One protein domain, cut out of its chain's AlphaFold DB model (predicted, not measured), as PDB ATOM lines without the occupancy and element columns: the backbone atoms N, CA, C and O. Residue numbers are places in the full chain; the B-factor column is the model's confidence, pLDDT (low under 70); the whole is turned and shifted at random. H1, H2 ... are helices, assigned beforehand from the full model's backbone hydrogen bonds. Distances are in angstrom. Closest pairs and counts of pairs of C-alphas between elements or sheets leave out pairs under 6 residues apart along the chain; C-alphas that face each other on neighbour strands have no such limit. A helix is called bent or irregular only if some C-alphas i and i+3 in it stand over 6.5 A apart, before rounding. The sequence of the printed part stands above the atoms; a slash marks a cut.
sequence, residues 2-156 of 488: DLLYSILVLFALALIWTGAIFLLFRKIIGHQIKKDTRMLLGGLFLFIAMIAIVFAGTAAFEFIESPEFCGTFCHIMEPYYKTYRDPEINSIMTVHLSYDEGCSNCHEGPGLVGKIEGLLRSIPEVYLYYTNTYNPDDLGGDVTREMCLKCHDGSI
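What this domain is: This is residues 2 to 156 of the 488 residues of the protein "Cytochrom_c3_2 domain-containing protein" of Thermoplasmatales archaeon SG8-52-3 (UniProt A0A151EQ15). Two long helices, H1 and H2, make a narrow V that opens toward a loose head, made of the short helices H3 to H6 and H8 and the longer H7. H2 runs from the V's point to the head, while H1 stays apart from the head's helices. The 155 printed residues have eight named helices, H1 to H8 in chain order, and no named strand: the class is all helix. The whole is only just loose, close to extended, with a radius of gyration of the C-alphas of 22.4 A and spans of 70 by 41 by 27 A.

How they stand to each other: Start at H1, residues 2 to 28, close to but not clearly touching H2, residues 35 to 64; they run opposite ways at a shallow tilt of 29 degrees, closest at C-alphas Phe 22 and Gly 42, 7.6 A apart. H3, residues 67 to 73, and H4, residues 75 to 85, touch as a helical hairpin, closest at C-alphas Gly 71 and Glu 78, 5.0 A. H4 touches H5, residues 92 to 97, about perpendicular at 80 degrees, closest at C-alphas Tyr 84 and Met 93, 5.2 A. H6, residues 103 to 107, touches H8, residues 145 to 149, closest at C-alphas Cys 106 and Met 147, 5.7 A. H6 is close to but not clearly touching H7, residues 111 to 131, closest at C-alphas His 107 and Gly 118, 7.3 A. Every O i to N i+4 pair is within hydrogen-bond range in H1, H2, H3, H5, H6 and H8, with 5 of 7 in H4 and 15 of 17 in H7.

Where its parts are: Find C-alpha 2 at (154.954, 156.375, 84.388); H1 runs 38.0 A from there. H2, 43.3 A, begins at (190.986, 180.326, 90.850). H4 is irregular: C-alphas 76 and 79 are 7.0 A apart. H7, 31.1 A, is neither bent nor irregular, but only just: C-alphas 121 and 124 are 6.4 A apart.

The domain as a whole: The C-alphas farthest apart, His 31 and Ser 155, are 71.2 A apart. The printed part has no cut; the link from H7 to H8 is long. Look for pLDDT under 70 in 30 residues, among them 135 to 142.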
ATOM      1  N   ASP A   2     154.913 154.899  84.377       63.41
ATOM      2  CA  ASP A   2     154.954 156.375  84.388       63.41
ATOM      3  C   ASP A   2     155.581 157.026  85.635       63.41
ATOM      4  O   ASP A   2     156.162 158.107  85.530       63.41
ATOM      5  N   LEU A   3     155.562 156.369  86.803       48.53
ATOM      6  CA  LEU A   3     156.175 156.913  88.026       48.53
ATOM      7  C   LEU A   3     157.712 156.899  87.964       48.53
ATOM      8  O   LEU A   3     158.351 157.909  88.243       48.53
ATOM      9  N   LEU A   4     158.306 155.785  87.517       51.56
ATOM     10  CA  LEU A   4     159.756 155.682  87.309       51.56
ATOM     11  C   LEU A   4     160.227 156.701  86.261       51.56
ATOM     12  O   LEU A   4     161.244 157.360  86.453       51.56
ATOM     13  N   TYR A   5     159.455 156.881  85.184       70.56
ATOM     14  CA  TYR A   5     159.726 157.899  84.172       70.56
ATOM     15  C   TYR A   5     159.648 159.318  84.756       70.56
ATOM     16  O   TYR A   5     160.541 160.124  84.516       70.56
ATOM     17  N   SER A   6     158.647 159.607  85.590       57.84
ATOM     18  CA  SER A   6     158.493 160.913  86.245       57.84
ATOM     19  C   SER A   6     159.637 161.215  87.218       57.84
ATOM     20  O   SER A   6     160.190 162.312  87.185       57.84
ATOM     21  N   ILE A   7     160.067 160.233  88.018       59.44
ATOM     22  CA  ILE A   7     161.222 160.367  88.921       59.44
ATOM     23  C   ILE A   7     162.508 160.600  88.117       59.44
ATOM     24  O   ILE A   7     163.278 161.507  88.436       59.44
ATOM     25  N   LEU A   8     162.724 159.844  87.037       63.84
ATOM     26  CA  LEU A   8     163.884 160.020  86.158       63.84
ATOM     27  C   LEU A   8     163.884 161.390  85.465       63.84
ATOM     28  O   LEU A   8     164.941 162.007  85.337       63.84
ATOM     29  N   VAL A   9     162.716 161.898  85.063       75.50
ATOM     30  CA  VAL A   9     162.566 163.239  84.481       75.50
ATOM     31  C   VAL A   9     162.862 164.322  85.517       75.50
ATOM     32  O   VAL A   9     163.620 165.241  85.219       75.50
ATOM     33  N   LEU A  10     162.340 164.212  86.742       66.06
ATOM     34  CA  LEU A  10     162.623 165.172  87.814       66.06
ATOM     35  C   LEU A  10     164.107 165.173  88.201       66.06
ATOM     36  O   LEU A  10     164.699 166.239  88.366       66.06
ATOM     37  N   PHE A  11     164.737 163.999  88.257       68.62
ATOM     38  CA  PHE A  11     166.168 163.870  88.519       68.62
ATOM     39  C   PHE A  11     167.010 164.472  87.384       68.62
ATOM     40  O   PHE A  11     167.954 165.225  87.631       68.62
ATOM     41  N   ALA A  12     166.634 164.219  86.126       77.31
ATOM     42  CA  ALA A  12     167.280 164.821  84.963       77.31
ATOM     43  C   ALA A  12     167.134 166.351  84.961       77.31
ATOM     44  O   ALA A  12     168.110 167.062  84.723       77.31
ATOM     45  N   LEU A  13     165.948 166.875  85.285       73.94
ATOM     46  CA  LEU A  13     165.711 168.311  85.407       73.94
ATOM     47  C   LEU A  13     166.539 168.919  86.545       73.94
ATOM     48  O   LEU A  13     167.152 169.964  86.339       73.94
ATOM     49  N   ALA A  14     166.639 168.265  87.705       73.50
ATOM     50  CA  ALA A  14     167.475 168.726  88.814       73.50
ATOM     51  C   ALA A  14     168.966 168.788  88.432       73.50
ATOM     52  O   ALA A  14     169.647 169.773  88.735       73.50
ATOM     53  N   LEU A  15     169.477 167.792  87.699       77.06
ATOM     54  CA  LEU A  15     170.847 167.796  87.171       77.06
ATOM     55  C   LEU A  15     171.071 168.907  86.133       77.06
ATOM     56  O   LEU A  15     172.107 169.576  86.141       77.06
ATOM     57  N   ILE A  16     170.089 169.152  85.263       80.81
ATOM     58  CA  ILE A  16     170.144 170.237  84.275       80.81
ATOM     59  C   ILE A  16     170.142 171.600  84.976       80.81
ATOM     60  O   ILE A  16     170.961 172.457  84.643       80.81
ATOM     61  N   TRP A  17     169.271 171.803  85.965       77.88
ATOM     62  CA  TRP A  17     169.171 173.059  86.710       77.88
ATOM     63  C   TRP A  17     170.411 173.328  87.558       77.88
ATOM     64  O   TRP A  17     170.941 174.437  87.519       77.88
ATOM     65  N   THR A  18     170.943 172.323  88.254       74.44
ATOM     66  CA  THR A  18     172.202 172.461  89.006       74.44
ATOM     67  C   THR A  18     173.382 172.760  88.079       74.44
ATOM     68  O   THR A  18     174.180 173.653  88.374       74.44
ATOM     69  N   GLY A  19     173.454 172.114  86.909       77.50
ATOM     70  CA  GLY A  19     174.439 172.420  85.871       77.50
ATOM     71  C   GLY A  19     174.301 173.840  85.304       77.50
ATOM     72  O   GLY A  19     175.295 174.559  85.182       77.50
ATOM     73  N   ALA A  20     173.079 174.284  85.004       81.25
ATOM     74  CA  ALA A  20     172.801 175.624  84.492       81.25
ATOM     75  C   ALA A  20     173.134 176.712  85.522       81.25
ATOM     76  O   ALA A  20     173.785 177.703  85.179       81.25
ATOM     77  N   ILE A  21     172.765 176.505  86.790       79.44
ATOM     78  CA  ILE A  21     173.104 177.406  87.894       79.44
ATOM     79  C   ILE A  21     174.622 177.462  88.070       79.44
ATOM     80  O   ILE A  21     175.173 178.557  88.138       79.44
ATOM     81  N   PHE A  22     175.326 176.326  88.036       76.44
ATOM     82  CA  PHE A  22     176.789 176.295  88.107       76.44
ATOM     83  C   PHE A  22     177.453 177.055  86.945       76.44
ATOM     84  O   PHE A  22     178.396 177.821  87.157       76.44
ATOM     85  N   LEU A  23     176.949 176.905  85.716       79.75
ATOM     86  CA  LEU A  23     177.456 177.623  84.542       79.75
ATOM     87  C   LEU A  23     177.173 179.130  84.608       79.75
ATOM     88  O   LEU A  23     178.050 179.928  84.261       79.75
ATOM     89  N   LEU A  24     175.992 179.532  85.083       77.50
ATOM     90  CA  LEU A  24     175.646 180.934  85.325       77.50
ATOM     91  C   LEU A  24     176.521 181.531  86.428       77.50
ATOM     92  O   LEU A  24     177.086 182.607  86.237       77.50
ATOM     93  N   PHE A  25     176.736 180.801  87.520       71.75
ATOM     94  CA  PHE A  25     177.628 181.190  88.608       71.75
ATOM     95  C   PHE A  25     179.068 181.363  88.099       71.75
ATOM     96  O   PHE A  25     179.709 182.383  88.356       71.75
ATOM     97  N   ARG A  26     179.551 180.433  87.260       72.69
ATOM     98  CA  ARG A  26     180.861 180.521  86.594       72.69
ATOM     99  C   ARG A  26     180.967 181.730  85.665       72.69
ATOM    100  O   ARG A  26     182.040 182.323  85.575       72.69
ATOM    101  N   LYS A  27     179.886 182.092  84.966       77.31
ATOM    102  CA  LYS A  27     179.842 183.232  84.038       77.31
ATOM    103  C   LYS A  27     179.798 184.571  84.781       77.31
ATOM    104  O   LYS A  27     180.547 185.472  84.419       77.31
ATOM    105  N   ILE A  28     178.994 184.679  85.838       72.62
ATOM    106  CA  ILE A  28     178.826 185.898  86.648       72.62
ATOM    107  C   ILE A  28     180.094 186.192  87.464       72.62
ATOM    108  O   ILE A  28     180.573 187.321  87.501       72.62
ATOM    109  N   ILE A  29     180.711 185.163  88.046       68.88
ATOM    110  CA  ILE A  29     181.923 185.288  88.877       68.88
ATOM    111  C   ILE A  29     183.213 185.196  88.023       68.88
ATOM    112  O   ILE A  29     184.350 185.362  88.489       68.88
ATOM    113  N   GLY A  30     183.036 184.967  86.719       58.78
ATOM    114  CA  GLY A  30     184.036 184.613  85.714       58.78
ATOM    115  C   GLY A  30     185.094 185.665  85.386       58.78
ATOM    116  O   GLY A  30     186.112 185.294  84.796       58.78
ATOM    117  N   HIS A  31     184.981 186.911  85.864       62.06
ATOM    118  CA  HIS A  31     185.925 187.954  85.448       62.06
ATOM    119  C   HIS A  31     186.875 188.545  86.502       62.06
ATOM    120  O   HIS A  31     187.906 189.064  86.092       62.06
ATOM    121  N   GLN A  32     186.638 188.411  87.817       65.06
ATOM    122  CA  GLN A  32     187.493 189.096  88.819       65.06
ATOM    123  C   GLN A  32     187.994 188.260  90.010       65.06
ATOM    124  O   GLN A  32     188.725 188.775  90.853       65.06
ATOM    125  N   ILE A  33     187.664 186.969  90.096       68.25
ATOM    126  CA  ILE A  33     187.955 186.150  91.284       68.25
ATOM    127  C   ILE A  33     189.070 185.124  91.008       68.25
ATOM    128  O   ILE A  33     189.038 184.426  89.991       68.25
ATOM    129  N   LYS A  34     190.050 185.023  91.923       78.62
ATOM    130  CA  LYS A  34     191.165 184.055  91.866       78.62
ATOM    131  C   LYS A  34     190.636 182.613  91.797       78.62
ATOM    132  O   LYS A  34     189.595 182.296  92.371       78.62
ATOM    133  N   LYS A  35     191.364 181.735  91.092       75.69
ATOM    134  CA  LYS A  35     190.986 180.326  90.850       75.69
ATOM    135  C   LYS A  35     190.601 179.591  92.141       75.69
ATOM    136  O   LYS A  35     189.589 178.898  92.156       75.69
ATOM    137  N   ASP A  36     191.342 179.828  93.219       75.62
ATOM    138  CA  ASP A  36     191.134 179.158  94.507       75.62
ATOM    139  C   ASP A  36     189.820 179.596  95.172       75.62
ATOM    140  O   ASP A  36     189.040 178.772  95.642       75.62
ATOM    141  N   THR A  37     189.489 180.887  95.103       76.31
ATOM    142  CA  THR A  37     188.224 181.430  95.618       76.31
ATOM    143  C   THR A  37     187.016 180.933  94.812       76.31
ATOM    144  O   THR A  37     185.944 180.738  95.374       76.31
ATOM    145  N   ARG A  38     187.173 180.654  93.509       73.38
ATOM    146  CA  ARG A  38     186.106 180.034  92.698       73.38
ATOM    147  C   ARG A  38     185.828 178.588  93.089       73.38
ATOM    148  O   ARG A  38     184.667 178.196  93.110       73.38
ATOM    149  N   MET A  39     186.870 177.810  93.388       75.56
ATOM    150  CA  MET A  39     186.704 176.431  93.861       75.56
ATOM    151  C   MET A  39     186.045 176.402  95.243       75.56
ATOM    152  O   MET A  39     185.143 175.598  95.456       75.56
ATOM    153  N   LEU A  40     186.409 177.332  96.132       81.25
ATOM    154  CA  LEU A  40     185.767 177.477  97.443       81.25
ATOM    155  C   LEU A  40     184.287 177.868  97.335       81.25
ATOM    156  O   LEU A  40     183.450 177.236  97.969       81.25
ATOM    157  N   LEU A  41     183.939 178.856  96.501       80.25
ATOM    158  CA  LEU A  41     182.542 179.273  96.317       80.25
ATOM    159  C   LEU A  41     181.690 178.194  95.630       80.25
ATOM    160  O   LEU A  41     180.540 177.996  96.005       80.25
ATOM    161  N   GLY A  42     182.252 177.477  94.650       79.56
ATOM    162  CA  GLY A  42     181.577 176.345  94.011       79.56
ATOM    163  C   GLY A  42     181.359 175.172  94.971       79.56
ATOM    164  O   GLY A  42     180.272 174.602  94.998       79.56
ATOM    165  N   GLY A  43     182.362 174.852  95.797       81.56
ATOM    166  CA  GLY A  43     182.245 173.843  96.850       81.56
ATOM    167  C   GLY A  43     181.215 174.224  97.914       81.56
ATOM    168  O   GLY A  43     180.383 173.400  98.275       81.56
ATOM    169  N   LEU A  44     181.204 175.489  98.349       85.12
ATOM    170  CA  LEU A  44     180.218 176.007  99.297       85.12
ATOM    171  C   LEU A  44     178.794 175.955  98.729       85.12
ATOM    172  O   LEU A  44     177.875 175.560  99.434       85.12
ATOM    173  N   PHE A  45     178.605 176.306  97.454       84.00
ATOM    174  CA  PHE A  45     177.300 176.211  96.801       84.00
ATOM    175  C   PHE A  45     176.792 174.764  96.743       84.00
ATOM    176  O   PHE A  45     175.649 174.512  97.113       84.00
ATOM    177  N   LEU A  46     177.636 173.809  96.332       83.94
ATOM    178  CA  LEU A  46     177.271 172.388  96.319       83.94
ATOM    179  C   LEU A  46     176.958 171.866  97.725       83.94
ATOM    180  O   LEU A  46     176.004 171.115  97.897       83.94
ATOM    181  N   PHE A  47     177.721 172.296  98.728       81.25
ATOM    182  CA  PHE A  47     177.478 171.939 100.121       81.25
ATOM    183  C   PHE A  47     176.132 172.478 100.626       81.25
ATOM    184  O   PHE A  47     175.345 171.722 101.186       81.25
ATOM    185  N   ILE A  48     175.824 173.754 100.361       85.62
ATOM    186  CA  ILE A  48     174.529 174.360 100.704       85.62
ATOM    187  C   ILE A  48     173.386 173.662  99.958       85.62
ATOM    188  O   ILE A  48     172.355 173.383 100.559       85.62
ATOM    189  N   ALA A  49     173.561 173.342  98.674       84.25
ATOM    190  CA  ALA A  49     172.556 172.628  97.891       84.25
ATOM    191  C   ALA A  49     172.301 171.214  98.438       84.25
ATOM    192  O   ALA A  49     171.152 170.808  98.559       84.25
ATOM    193  N   MET A  50     173.353 170.486  98.823       83.25
ATOM    194  CA  MET A  50     173.228 169.169  99.450       83.25
ATOM    195  C   MET A  50     172.487 169.259 100.788       83.25
ATOM    196  O   MET A  50     171.573 168.477 101.025       83.25
ATOM    197  N   ILE A  51     172.827 170.243 101.626       84.31
ATOM    198  CA  ILE A  51     172.107 170.511 102.876       84.31
ATOM    199  C   ILE A  51     170.630 170.799 102.590       84.31
ATOM    200  O   ILE A  51     169.764 170.189 103.207       84.31
ATOM    201  N   ALA A  52     170.330 171.675 101.628       84.69
ATOM    202  CA  ALA A  52     168.957 172.009 101.265       84.69
ATOM    203  C   ALA A  52     168.163 170.785 100.781       84.69
ATOM    204  O   ALA A  52     166.998 170.647 101.138       84.69
ATOM    205  N   ILE A  53     168.789 169.879 100.020       86.19
ATOM    206  CA  ILE A  53     168.163 168.622  99.582       86.19
ATOM    207  C   ILE A  53     167.867 167.715 100.777       86.19
ATOM    208  O   ILE A  53     166.774 167.163 100.842       86.19
ATOM    209  N   VAL A  54     168.800 167.576 101.722       83.12
ATOM    210  CA  VAL A  54     168.578 166.769 102.932       83.12
ATOM    211  C   VAL A  54     167.422 167.343 103.750       83.12
ATOM    212  O   VAL A  54     166.501 166.603 104.065       83.12
ATOM    213  N   PHE A  55     167.411 168.654 104.015       82.56
ATOM    214  CA  PHE A  55     166.323 169.309 104.755       82.56
ATOM    215  C   PHE A  55     164.967 169.219 104.043       82.56
ATOM    216  O   PHE A  55     163.947 168.978 104.682       82.56
ATOM    217  N   ALA A  56     164.934 169.407 102.722       83.00
ATOM    218  CA  ALA A  56     163.706 169.245 101.950       83.00
ATOM    219  C   ALA A  56     163.226 167.786 101.963       83.00
ATOM    220  O   ALA A  56     162.030 167.540 102.053       83.00
ATOM    221  N   GLY A  57     164.159 166.832 101.903       82.44
ATOM    222  CA  GLY A  57     163.875 165.405 101.997       82.44
ATOM    223  C   GLY A  57     163.282 165.016 103.346       82.44
ATOM    224  O   GLY A  57     162.266 164.334 103.363       82.44
ATOM    225  N   THR A  58     163.852 165.483 104.464       81.12
ATOM    226  CA  THR A  58     163.312 165.188 105.802       81.12
ATOM    227  C   THR A  58     161.928 165.792 106.004       81.12
ATOM    228  O   THR A  58     161.033 165.094 106.454       81.12
ATOM    229  N   ALA A  59     161.716 167.046 105.592       83.19
ATOM    230  CA  ALA A  59     160.405 167.688 105.702       83.19
ATOM    231  C   ALA A  59     159.344 167.012 104.815       83.19
ATOM    232  O   ALA A  59     158.194 166.862 105.216       83.19
ATOM    233  N   ALA A  60     159.724 166.585 103.606       84.56
ATOM    234  CA  ALA A  60     158.836 165.811 102.743       84.56
ATOM    235  C   ALA A  60     158.494 164.452 103.362       84.56
ATOM    236  O   ALA A  60     157.359 164.009 103.237       84.56
ATOM    237  N   PHE A  61     159.460 163.817 104.030       82.94
ATOM    238  CA  PHE A  61     159.277 162.532 104.693       82.94
ATOM    239  C   PHE A  61     158.315 162.633 105.886       82.94
ATOM    240  O   PHE A  61     157.336 161.902 105.941       82.94
ATOM    241  N   GLU A  62     158.512 163.619 106.762       84.25
ATOM    242  CA  GLU A  62     157.593 163.904 107.876       84.25
ATOM    243  C   GLU A  62     156.170 164.210 107.383       84.25
ATOM    244  O   GLU A  62     155.189 163.801 107.997       84.25
ATOM    245  N   PHE A  63     156.040 164.899 106.245       87.38
ATOM    246  CA  PHE A  63     154.735 165.188 105.661       87.38
ATOM    247  C   PHE A  63     154.032 163.930 105.137       87.38
ATOM    248  O   PHE A  63     152.851 163.757 105.415       87.38
ATOM    249  N   ILE A  64     154.713 163.051 104.393       84.25
ATOM    250  CA  ILE A  64     154.070 161.840 103.841       84.25
ATOM    251  C   ILE A  64     153.711 160.802 104.913       84.25
ATOM    252  O   ILE A  64     152.829 159.985 104.682       84.25
ATOM    253  N   GLU A  65     154.362 160.849 106.076       84.12
ATOM    254  CA  GLU A  65     154.049 160.006 107.238       84.12
ATOM    255  C   GLU A  65     152.945 160.597 108.134       84.12
ATOM    256  O   GLU A  65     152.538 159.963 109.113       84.12
ATOM    257  N   SER A  66     152.485 161.818 107.842       87.00
ATOM    258  CA  SER A  66     151.485 162.505 108.659       87.00
ATOM    259  C   SER A  66     150.078 161.924 108.462       87.00
ATOM    260  O   SER A  66     149.704 161.566 107.336       87.00
ATOM    261  N   PRO A  67     149.240 161.899 109.516       87.88
ATOM    262  CA  PRO A  67     147.833 161.520 109.395       87.88
ATOM    263  C   PRO A  67     147.083 162.345 108.342       87.88
ATOM    264  O   PRO A  67     146.229 161.820 107.629       87.88
ATOM    265  N   GLU A  68     147.412 163.633 108.209       88.56
ATOM    266  CA  GLU A  68     146.826 164.535 107.217       88.56
ATOM    267  C   GLU A  68     147.114 164.076 105.792       88.56
ATOM    268  O   GLU A  68     146.225 164.150 104.939       88.56
ATOM    269  N   PHE A  69     148.333 163.605 105.519       88.50
ATOM    270  CA  PHE A  69     148.667 163.079 104.206       88.50
ATOM    271  C   PHE A  69     147.817 161.850 103.888       88.50
ATOM    272  O   PHE A  69     147.128 161.837 102.866       88.50
ATOM    273  N   CYS A  70     147.793 160.868 104.794       84.31
ATOM    274  CA  CYS A  70     147.005 159.651 104.634       84.31
ATOM    275  C   CYS A  70     145.518 159.973 104.419       84.31
ATOM    276  O   CYS A  70     144.944 159.565 103.414       84.31
ATOM    277  N   GLY A  71     144.908 160.774 105.297       84.56
ATOM    278  CA  GLY A  71     143.477 161.080 105.251       84.56
ATOM    279  C   GLY A  71     143.034 161.989 104.100       84.56
ATOM    280  O   GLY A  71     141.869 161.955 103.715       84.56
ATOM    281  N   THR A  72     143.939 162.804 103.544       83.44
ATOM    282  CA  THR A  72     143.585 163.796 102.509       83.44
ATOM    283  C   THR A  72     143.952 163.339 101.099       83.44
ATOM    284  O   THR A  72     143.248 163.668 100.144       83.44
ATOM    285  N   PHE A  73     145.059 162.609 100.938       83.75
ATOM    286  CA  PHE A  73     145.564 162.210  99.621       83.75
ATOM    287  C   PHE A  73     145.185 160.776  99.239       83.75
ATOM    288  O   PHE A  73     145.226 160.442  98.051       83.75
ATOM    289  N   CYS A  74     144.755 159.952 100.198       76.44
ATOM    290  CA  CYS A  74     144.281 158.594  99.956       76.44
ATOM    291  C   CYS A  74     142.812 158.472 100.383       76.44
ATOM    292  O   CYS A  74     142.511 158.352 101.564       76.44
ATOM    293  N   HIS A  75     141.875 158.450  99.427       78.88
ATOM    294  CA  HIS A  75     140.441 158.372  99.749       78.88
ATOM    295  C   HIS A  75     140.061 157.100 100.527       78.88
ATOM    296  O   HIS A  75     139.125 157.122 101.315       78.88
ATOM    297  N   ILE A  76     140.794 155.994 100.354       76.31
ATOM    298  CA  ILE A  76     140.528 154.757 101.102       76.31
ATOM    299  C   ILE A  76     140.887 154.879 102.587       76.31
ATOM    300  O   ILE A  76     140.339 154.163 103.417       76.31
ATOM    301  N   MET A  77     141.766 155.824 102.924       80.44
ATOM    302  CA  MET A  77     142.137 156.129 104.301       80.44
ATOM    303  C   MET A  77     141.147 157.094 104.963       80.44
ATOM    304  O   MET A  77     141.220 157.299 106.169       80.44
ATOM    305  N   GLU A  78     140.198 157.670 104.216       81.38
ATOM    306  CA  GLU A  78     139.192 158.597 104.741       81.38
ATOM    307  C   GLU A  78     138.377 158.036 105.927       81.38
ATOM    308  O   GLU A  78     138.275 158.746 106.931       81.38
ATOM    309  N   PRO A  79     137.808 156.809 105.885       77.44
ATOM    310  CA  PRO A  79     137.087 156.262 107.038       77.44
ATOM    311  C   PRO A  79     137.994 156.109 108.266       77.44
ATOM    312  O   PRO A  79     137.624 156.537 109.356       77.44
ATOM    313  N   TYR A  80     139.215 155.605 108.080       80.19
ATOM    314  CA  TYR A  80     140.198 155.424 109.152       80.19
ATOM    315  C   TYR A  80     140.648 156.758 109.761       80.19
ATOM    316  O   TYR A  80     140.764 156.882 110.979       80.19
ATOM    317  N   TYR A  81     140.849 157.781 108.926       84.94
ATOM    318  CA  TYR A  81     141.211 159.128 109.359       84.94
ATOM    319  C   TYR A  81     140.073 159.822 110.117       84.94
ATOM    320  O   TYR A  81     140.324 160.557 111.075       84.94
ATOM    321  N   LYS A  82     138.817 159.577 109.723       82.00
ATOM    322  CA  LYS A  82     137.650 160.056 110.474       82.00
ATOM    323  C   LYS A  82     137.604 159.419 111.856       82.00
ATOM    324  O   LYS A  82     137.556 160.170 112.819       82.00
ATOM    325  N   THR A  83     137.737 158.094 111.967       76.62
ATOM    326  CA  THR A  83     137.822 157.424 113.277       76.62
ATOM    327  C   THR A  83     138.996 157.940 114.112       76.62
ATOM    328  O   THR A  83     138.824 158.224 115.293       76.62
ATOM    329  N   TYR A  84     140.166 158.144 113.498       79.00
ATOM    330  CA  TYR A  84     141.343 158.724 114.157       79.00
ATOM    331  C   TYR A  84     141.052 160.101 114.778       79.00
ATOM    332  O   TYR A  84     141.514 160.388 115.878       79.00
ATOM    333  N   ARG A  85     140.292 160.964 114.088       82.69
ATOM    334  CA  ARG A  85     139.984 162.337 114.532       82.69
ATOM    335  C   ARG A  85     138.715 162.475 115.361       82.69
ATOM    336  O   ARG A  85     138.505 163.557 115.907       82.69
ATOM    337  N   ASP A  86     137.864 161.460 115.407       77.12
ATOM    338  CA  ASP A  86     136.562 161.564 116.049       77.12
ATOM    339  C   ASP A  86     136.674 161.256 117.555       77.12
ATOM    340  O   ASP A  86     136.964 160.113 117.937       77.12
ATOM    341  N   PRO A  87     136.459 162.255 118.433       67.50
ATOM    342  CA  PRO A  87     136.481 162.047 119.875       67.50
ATOM    343  C   PRO A  87     135.305 161.197 120.381       67.50
ATOM    344  O   PRO A  87     135.386 160.677 121.488       67.50
ATOM    345  N   GLU A  88     134.223 161.047 119.610       65.81
ATOM    346  CA  GLU A  88     133.008 160.330 120.022       65.81
ATOM    347  C   GLU A  88     133.057 158.826 119.710       65.81
ATOM    348  O   GLU A  88     132.235 158.058 120.210       65.81
ATOM    349  N   ILE A  89     134.007 158.380 118.880       61.84
ATOM    350  CA  ILE A  89     134.067 156.993 118.394       61.84
ATOM    351  C   ILE A  89     134.678 156.023 119.423       61.84
ATOM    352  O   ILE A  89     134.535 154.811 119.261       61.84
ATOM    353  N   ASN A  90     135.267 156.525 120.521       58.00
ATOM    354  CA  ASN A  90     135.900 155.715 121.573       58.00
ATOM    355  C   ASN A  90     136.765 154.587 120.976       58.00
ATOM    356  O   ASN A  90     136.671 153.441 121.396       58.00
ATOM    357  N   SER A  91     137.563 154.897 119.952       67.75
ATOM    358  CA  SER A  91     138.531 153.945 119.405       67.75
ATOM    359  C   SER A  91     139.853 154.066 120.156       67.75
ATOM    360  O   SER A  91     140.163 155.112 120.738       67.75
ATOM    361  N   ILE A  92     140.692 153.034 120.088       72.62
ATOM    362  CA  ILE A  92     142.065 153.120 120.606       72.62
ATOM    363  C   ILE A  92     142.841 154.242 119.934       72.62
ATOM    364  O   ILE A  92     143.671 154.897 120.568       72.62
ATOM    365  N   MET A  93     142.533 154.510 118.670       75.12
ATOM    366  CA  MET A  93     143.158 155.585 117.931       75.12
ATOM    367  C   MET A  93     142.809 156.967 118.495       75.12
ATOM    368  O   MET A  93     143.686 157.818 118.602       75.12
ATOM    369  N   THR A  94     141.570 157.168 118.954       71.06
ATOM    370  CA  THR A  94     141.151 158.397 119.648       71.06
ATOM    371  C   THR A  94     141.972 158.626 120.926       71.06
ATOM    372  O   THR A  94     142.341 159.759 121.239       71.06
ATOM    373  N   VAL A  95     142.309 157.556 121.657       75.00
ATOM    374  CA  VAL A  95     143.172 157.636 122.848       75.00
ATOM    375  C   VAL A  95     144.613 157.962 122.454       75.00
ATOM    376  O   VAL A  95     145.219 158.850 123.049       75.00
ATOM    377  N   HIS A  96     145.154 157.310 121.428       81.00
ATOM    378  CA  HIS A  96     146.525 157.539 120.961       81.00
ATOM    379  C   HIS A  96     146.722 158.925 120.331       81.00
ATOM    380  O   HIS A  96     147.784 159.525 120.497       81.00
ATOM    381  N   LEU A  97     145.674 159.511 119.742       81.62
ATOM    382  CA  LEU A  97     145.675 160.908 119.305       81.62
ATOM    383  C   LEU A  97     145.993 161.871 120.464       81.62
ATOM    384  O   LEU A  97     146.671 162.876 120.257       81.62
ATOM    385  N   SER A  98     145.540 161.577 121.691       76.00
ATOM    386  CA  SER A  98     145.826 162.426 122.860       76.00
ATOM    387  C   SER A  98     147.308 162.443 123.264       76.00
ATOM    388  O   SER A  98     147.738 163.362 123.963       76.00
ATOM    389  N   TYR A  99     148.088 161.476 122.771       81.44
ATOM    390  CA  TYR A  99     149.534 161.364 122.961       81.44
ATOM    391  C   TYR A  99     150.343 161.786 121.724       81.44
ATOM    392  O   TYR A  99     151.557 161.612 121.722       81.44
ATOM    393  N   ASP A 100     149.700 162.388 120.712       82.62
ATOM    394  CA  ASP A 100     150.332 162.815 119.449       82.62
ATOM    395  C   ASP A 100     150.926 161.647 118.632       82.62
ATOM    396  O   ASP A 100     151.896 161.800 117.889       82.62
ATOM    397  N   GLU A 101     150.340 160.453 118.764       86.12
ATOM    398  CA  GLU A 101     150.770 159.266 118.025       86.12
ATOM    399  C   GLU A 101     150.077 159.192 116.654       86.12
ATOM    400  O   GLU A 101     148.856 159.059 116.558       86.12
ATOM    401  N   GLY A 102     150.866 159.281 115.578       86.19
ATOM    402  CA  GLY A 102     150.377 159.233 114.196       86.19
ATOM    403  C   GLY A 102     150.245 157.814 113.631       86.19
ATOM    404  O   GLY A 102     150.758 156.846 114.188       86.19
ATOM    405  N   CYS A 103     149.612 157.687 112.459       85.50
ATOM    406  CA  CYS A 103     149.364 156.395 111.798       85.50
ATOM    407  C   CYS A 103     150.652 155.570 111.590       85.50
ATOM    408  O   CYS A 103     150.672 154.359 111.816       85.50
ATOM    409  N   SER A 104     151.741 156.231 111.192       85.25
ATOM    410  CA  SER A 104     153.040 155.602 110.924       85.25
ATOM    411  C   SER A 104     153.683 154.987 112.172       85.25
ATOM    412  O   SER A 104     154.365 153.971 112.061       85.25
ATOM    413  N   ASN A 105     153.414 155.504 113.373       85.62
ATOM    414  CA  ASN A 105     153.990 154.951 114.606       85.62
ATOM    415  C   ASN A 105     153.490 153.522 114.890       85.62
ATOM    416  O   ASN A 105     154.243 152.693 115.423       85.62
ATOM    417  N   CYS A 106     152.264 153.221 114.446       84.06
ATOM    418  CA  CYS A 106     151.641 151.906 114.547       84.06
ATOM    419  C   CYS A 106     151.866 151.032 113.309       84.06
ATOM    420  O   CYS A 106     152.079 149.840 113.470       84.06
ATOM    421  N   HIS A 107     151.842 151.580 112.089       84.62
ATOM    422  CA  HIS A 107     151.937 150.771 110.860       84.62
ATOM    423  C   HIS A 107     153.369 150.586 110.326       84.62
ATOM    424  O   HIS A 107     153.615 149.735 109.463       84.62
ATOM    425  N   GLU A 108     154.350 151.317 110.865       84.69
ATOM    426  CA  GLU A 108     155.755 151.214 110.470       84.69
ATOM    427  C   GLU A 108     156.639 150.655 111.595       84.69
ATOM    428  O   GLU A 108     156.404 150.832 112.797       84.69
ATOM    429  N   GLY A 109     157.685 149.923 111.208       79.94
ATOM    430  CA  GLY A 109     158.642 149.362 112.161       79.94
ATOM    431  C   GLY A 109     159.451 150.457 112.880       79.94
ATOM    432  O   GLY A 109     159.503 151.600 112.423       79.94
ATOM    433  N   PRO A 110     160.108 150.143 114.008       78.38
ATOM    434  CA  PRO A 110     160.898 151.125 114.740       78.38
ATOM    435  C   PRO A 110     162.121 151.616 113.944       78.38
ATOM    436  O   PRO A 110     162.784 150.873 113.214       78.38
ATOM    437  N   GLY A 111     162.472 152.886 114.161       80.81
ATOM    438  CA  GLY A 111     163.672 153.504 113.604       80.81
ATOM    439  C   GLY A 111     163.641 153.700 112.084       80.81
ATOM    440  O   GLY A 111     162.622 153.550 111.419       80.81
ATOM    441  N   LEU A 112     164.795 154.065 111.519       79.62
ATOM    442  CA  LEU A 112     164.907 154.403 110.095       79.62
ATOM    443  C   LEU A 112     164.664 153.199 109.170       79.62
ATOM    444  O   LEU A 112     164.152 153.369 108.070       79.62
ATOM    445  N   VAL A 113     165.038 151.990 109.604       83.00
ATOM    446  CA  VAL A 113     164.866 150.770 108.800       83.00
ATOM    447  C   VAL A 113     163.385 150.438 108.650       83.00
ATOM    448  O   VAL A 113     162.926 150.275 107.525       83.00
ATOM    449  N   GLY A 114     162.628 150.442 109.751       81.25
ATOM    450  CA  GLY A 114     161.197 150.151 109.719       81.25
ATOM    451  C   GLY A 114     160.385 151.167 108.913       81.25
ATOM    452  O   GLY A 114     159.469 150.772 108.195       81.25
ATOM    453  N   LYS A 115     160.785 152.444 108.944       82.12
ATOM    454  CA  LYS A 115     160.232 153.511 108.092       82.12
ATOM    455  C   LYS A 115     160.482 153.261 106.598       82.12
ATOM    456  O   LYS A 115     159.579 153.361 105.773       82.12
ATOM    457  N   ILE A 116     161.704 152.862 106.225       83.19
ATOM    458  CA  ILE A 116     162.028 152.506 104.830       83.19
ATOM    459  C   ILE A 116     161.257 151.254 104.388       83.19
ATOM    460  O   ILE A 116     160.755 151.206 103.268       83.19
ATOM    461  N   GLU A 117     161.150 150.242 105.249       83.62
ATOM    462  CA  GLU A 117     160.384 149.024 104.971       83.62
ATOM    463  C   GLU A 117     158.881 149.296 104.843       83.62
ATOM    464  O   GLU A 117     158.233 148.718 103.971       83.62
ATOM    465  N   GLY A 118     158.333 150.192 105.670       80.06
ATOM    466  CA  GLY A 118     156.969 150.709 105.542       80.06
ATOM    467  C   GLY A 118     156.748 151.337 104.172       80.06
ATOM    468  O   GLY A 118     155.919 150.857 103.401       80.06
ATOM    469  N   LEU A 119     157.594 152.301 103.800       80.69
ATOM    470  CA  LEU A 119     157.522 152.957 102.495       80.69
ATOM    471  C   LEU A 119     157.595 151.963 101.323       80.69
ATOM    472  O   LEU A 119     156.848 152.089 100.353       80.69
ATOM    473  N   LEU A 120     158.492 150.972 101.386       83.50
ATOM    474  CA  LEU A 120     158.632 149.963 100.330       83.50
ATOM    475  C   LEU A 120     157.410 149.038 100.228       83.50
ATOM    476  O   LEU A 120     157.066 148.642  99.113       83.50
ATOM    477  N   ARG A 121     156.746 148.724 101.351       78.50
ATOM    478  CA  ARG A 121     155.486 147.958 101.371       78.50
ATOM    479  C   ARG A 121     154.319 148.748 100.781       78.50
ATOM    480  O   ARG A 121     153.518 148.166 100.059       78.50
ATOM    481  N   SER A 122     154.284 150.064 100.974       78.00
ATOM    482  CA  SER A 122     153.225 150.920 100.424       78.00
ATOM    483  C   SER A 122     153.337 151.166  98.912       78.00
ATOM    484  O   SER A 122     152.357 151.539  98.273       78.00
ATOM    485  N   ILE A 123     154.502 150.956  98.280       82.69
ATOM    486  CA  ILE A 123     154.664 151.171  96.825       82.69
ATOM    487  C   ILE A 123     153.735 150.261  95.991       82.69
ATOM    488  O   ILE A 123     153.048 150.784  95.104       82.69
ATOM    489  N   PRO A 124     153.696 148.930  96.217       81.69
ATOM    490  CA  PRO A 124     152.708 148.055  95.591       81.69
ATOM    491  C   PRO A 124     151.269 148.510  95.825       81.69
ATOM    492  O   PRO A 124     150.496 148.529  94.875       81.69
ATOM    493  N   GLU A 125     150.925 148.933  97.043       78.56
ATOM    494  CA  GLU A 125     149.576 149.402  97.380       78.56
ATOM    495  C   GLU A 125     149.199 150.625  96.540       78.56
ATOM    496  O   GLU A 125     148.171 150.620  95.870       78.56
ATOM    497  N   VAL A 126     150.073 151.636  96.459       80.25
ATOM    498  CA  VAL A 126     149.868 152.822  95.608       80.25
ATOM    499  C   VAL A 126     149.665 152.430  94.145       80.25
ATOM    500  O   VAL A 126     148.821 153.010  93.461       80.25
ATOM    501  N   TYR A 127     150.421 151.446  93.650       82.75
ATOM    502  CA  TYR A 127     150.236 150.939  92.293       82.75
ATOM    503  C   TYR A 127     148.867 150.275  92.120       82.75
ATOM    504  O   TYR A 127     148.162 150.620  91.176       82.75
ATOM    505  N   LEU A 128     148.482 149.385  93.038       80.88
ATOM    506  CA  LEU A 128     147.205 148.672  93.016       80.88
ATOM    507  C   LEU A 128     146.008 149.627  93.119       80.88
ATOM    508  O   LEU A 128     145.023 149.447  92.398       80.88
ATOM    509  N   TYR A 129     146.114 150.677  93.940       74.44
ATOM    510  CA  TYR A 129     145.126 151.753  94.023       74.44
ATOM    511  C   TYR A 129     145.053 152.558  92.731       74.44
ATOM    512  O   TYR A 129     143.966 152.818  92.221       74.44
ATOM    513  N   TYR A 130     146.202 152.923  92.156       80.69
ATOM    514  CA  TYR A 130     146.245 153.664  90.899       80.69
ATOM    515  C   TYR A 130     145.642 152.871  89.731       80.69
ATOM    516  O   TYR A 130     144.972 153.446  88.872       80.69
ATOM    517  N   THR A 131     145.866 151.556  89.685       84.50
ATOM    518  CA  THR A 131     145.305 150.676  88.651       84.50
ATOM    519  C   THR A 131     143.906 150.165  88.976       84.50
ATOM    520  O   THR A 131     143.300 149.526  88.119       84.50
ATOM    521  N   ASN A 132     143.383 150.466  90.168       77.69
ATOM    522  CA  ASN A 132     142.093 149.999  90.674       77.69
ATOM    523  C   ASN A 132     141.936 148.466  90.593       77.69
ATOM    524  O   ASN A 132     140.873 147.951  90.251       77.69
ATOM    525  N   THR A 133     143.029 147.736  90.833       77.38
ATOM    526  CA  THR A 133     143.115 146.266  90.704       77.38
ATOM    527  C   THR A 133     143.374 145.606  92.053       77.38
ATOM    528  O   THR A 133     144.115 144.629  92.133       77.38
ATOM    529  N   TYR A 134     142.836 146.193  93.115       70.75
ATOM    530  CA  TYR A 134     143.070 145.745  94.473       70.75
ATOM    531  C   TYR A 134     141.884 144.972  95.037       70.75
ATOM    532  O   TYR A 134     140.736 145.221  94.669       70.75
ATOM    533  N   ASN A 135     142.184 144.067  95.962       68.50
ATOM    534  CA  ASN A 135     141.213 143.521  96.892       68.50
ATOM    535  C   ASN A 135     141.366 144.284  98.220       68.50
ATOM    536  O   ASN A 135     142.482 144.311  98.740       68.50
ATOM    537  N   PRO A 136     140.317 144.950  98.737       60.59
ATOM    538  CA  PRO A 136     140.388 145.678 100.004       60.59
ATOM    539  C   PRO A 136     140.871 144.810 101.170       60.59
ATOM    540  O   PRO A 136     141.589 145.314 102.024       60.59
ATOM    541  N   ASP A 137     140.541 143.517 101.161       58.62
ATOM    542  CA  ASP A 137     140.890 142.580 102.236       58.62
ATOM    543  C   ASP A 137     142.388 142.231 102.252       58.62
ATOM    544  O   ASP A 137     142.931 141.834 103.279       58.62
ATOM    545  N   ASP A 138     143.073 142.418 101.120       60.03
ATOM    546  CA  ASP A 138     144.509 142.161 100.968       60.03
ATOM    547  C   ASP A 138     145.355 143.425 101.224       60.03
ATOM    548  O   ASP A 138     146.572 143.425 101.012       60.03
ATOM    549  N   LEU A 139     144.712 144.531 101.615       60.00
ATOM    550  CA  LEU A 139     145.334 145.837 101.784       60.00
ATOM    551  C   LEU A 139     145.200 146.325 103.219       60.00
ATOM    552  O   LEU A 139     144.118 146.620 103.714       60.00
ATOM    553  N   GLY A 140     146.345 146.491 103.863       60.44
ATOM    554  CA  GLY A 140     146.431 146.917 105.247       60.44
ATOM    555  C   GLY A 140     147.712 146.376 105.851       60.44
ATOM    556  O   GLY A 140     148.034 145.198 105.716       60.44
ATOM    557  N   GLY A 141     148.491 147.247 106.486       64.31
ATOM    558  CA  GLY A 141     149.655 146.805 107.238       64.31
ATOM    559  C   GLY A 141     149.207 146.187 108.556       64.31
ATOM    560  O   GLY A 141     148.681 146.916 109.396       64.31
ATOM    561  N   ASP A 142     149.462 144.888 108.743       68.38
ATOM    562  CA  ASP A 142     149.288 144.203 110.028       68.38
ATOM    563  C   ASP A 142     149.989 144.992 111.147       68.38
ATOM    564  O   ASP A 142     151.205 145.220 111.102       68.38
ATOM    565  N   VAL A 143     149.220 145.393 112.163       78.06
ATOM    566  CA  VAL A 143     149.766 145.968 113.394       78.06
ATOM    567  C   VAL A 143     150.161 144.814 114.305       78.06
ATOM    568  O   VAL A 143     149.329 144.060 114.801       78.06
ATOM    569  N   THR A 144     151.463 144.650 114.494       78.06
ATOM    570  CA  THR A 144     152.029 143.564 115.298       78.06
ATOM    571  C   THR A 144     152.104 143.941 116.777       78.06
ATOM    572  O   THR A 144     152.212 145.117 117.127       78.06
ATOM    573  N   ARG A 145     152.162 142.937 117.660       78.38
ATOM    574  CA  ARG A 145     152.390 143.133 119.102       78.38
ATOM    575  C   ARG A 145     153.638 143.960 119.411       78.38
ATOM    576  O   ARG A 145     153.622 144.760 120.338       78.38
ATOM    577  N   GLU A 146     154.703 143.824 118.620       79.25
ATOM    578  CA  GLU A 146     155.922 144.619 118.803       79.25
ATOM    579  C   GLU A 146     155.651 146.125 118.680       79.25
ATOM    580  O   GLU A 146     156.231 146.907 119.428       79.25
ATOM    581  N   MET A 147     154.739 146.541 117.793       82.06
ATOM    582  CA  MET A 147     154.375 147.952 117.625       82.06
ATOM    583  C   MET A 147     153.692 148.511 118.869       82.06
ATOM    584  O   MET A 147     154.046 149.604 119.306       82.06
ATOM    585  N   CYS A 148     152.798 147.737 119.485       81.75
ATOM    586  CA  CYS A 148     152.166 148.097 120.751       81.75
ATOM    587  C   CYS A 148     153.210 148.185 121.874       81.75
ATOM    588  O   CYS A 148     153.245 149.154 122.633       81.75
ATOM    589  N   LEU A 149     154.121 147.208 121.937       81.75
ATOM    590  CA  LEU A 149     155.123 147.121 123.000       81.75
ATOM    591  C   LEU A 149     156.233 148.186 122.927       81.75
ATOM    592  O   LEU A 149     157.005 148.332 123.873       81.75
ATOM    593  N   LYS A 150     156.313 148.964 121.837       81.62
ATOM    594  CA  LYS A 150     157.198 150.142 121.767       81.62
ATOM    595  C   LYS A 150     156.861 151.165 122.853       81.62
ATOM    596  O   LYS A 150     157.770 151.788 123.400       81.62
ATOM    597  N   CYS A 151     155.569 151.337 123.125       81.25
ATOM    598  CA  CYS A 151     155.053 152.330 124.066       81.25
ATOM    599  C   CYS A 151     154.420 151.677 125.302       81.25
ATOM    600  O   CYS A 151     154.456 152.256 126.385       81.25
ATOM    601  N   HIS A 152     153.892 150.461 125.166       78.94
ATOM    602  CA  HIS A 152     153.328 149.689 126.267       78.94
ATOM    603  C   HIS A 152     154.374 148.702 126.796       78.94
ATOM    604  O   HIS A 152     154.766 147.770 126.111       78.94
ATOM    605  N   ASP A 153     154.817 148.849 128.039       69.81
ATOM    606  CA  ASP A 153     155.894 148.025 128.615       69.81
ATOM    607  C   ASP A 153     155.483 146.581 128.981       69.81
ATOM    608  O   ASP A 153     156.191 145.894 129.718       69.81
ATOM    609  N   GLY A 154     154.330 146.118 128.488       59.09
ATOM    610  CA  GLY A 154     153.749 144.822 128.832       59.09
ATOM    611  C   GLY A 154     153.364 144.680 130.310       59.09
ATOM    612  O   GLY A 154     152.989 143.586 130.706       59.09
ATOM    613  N   SER A 155     153.463 145.748 131.118       51.03
ATOM    614  CA  SER A 155     153.082 145.783 132.539       51.03
ATOM    615  C   SER A 155     151.805 146.587 132.808       51.03
ATOM    616  O   SER A 155     151.254 146.529 133.905       51.03
ATOM    617  N   ILE A 156     151.268 147.261 131.782       49.53
ATOM    618  CA  ILE A 156     149.903 147.827 131.784       49.53
ATOM    619  C   ILE A 156     148.838 146.737 132.047       49.53
ATOM    620  O   ILE A 156     147.706 147.034 132.415       49.53
TER     621      ILE A 156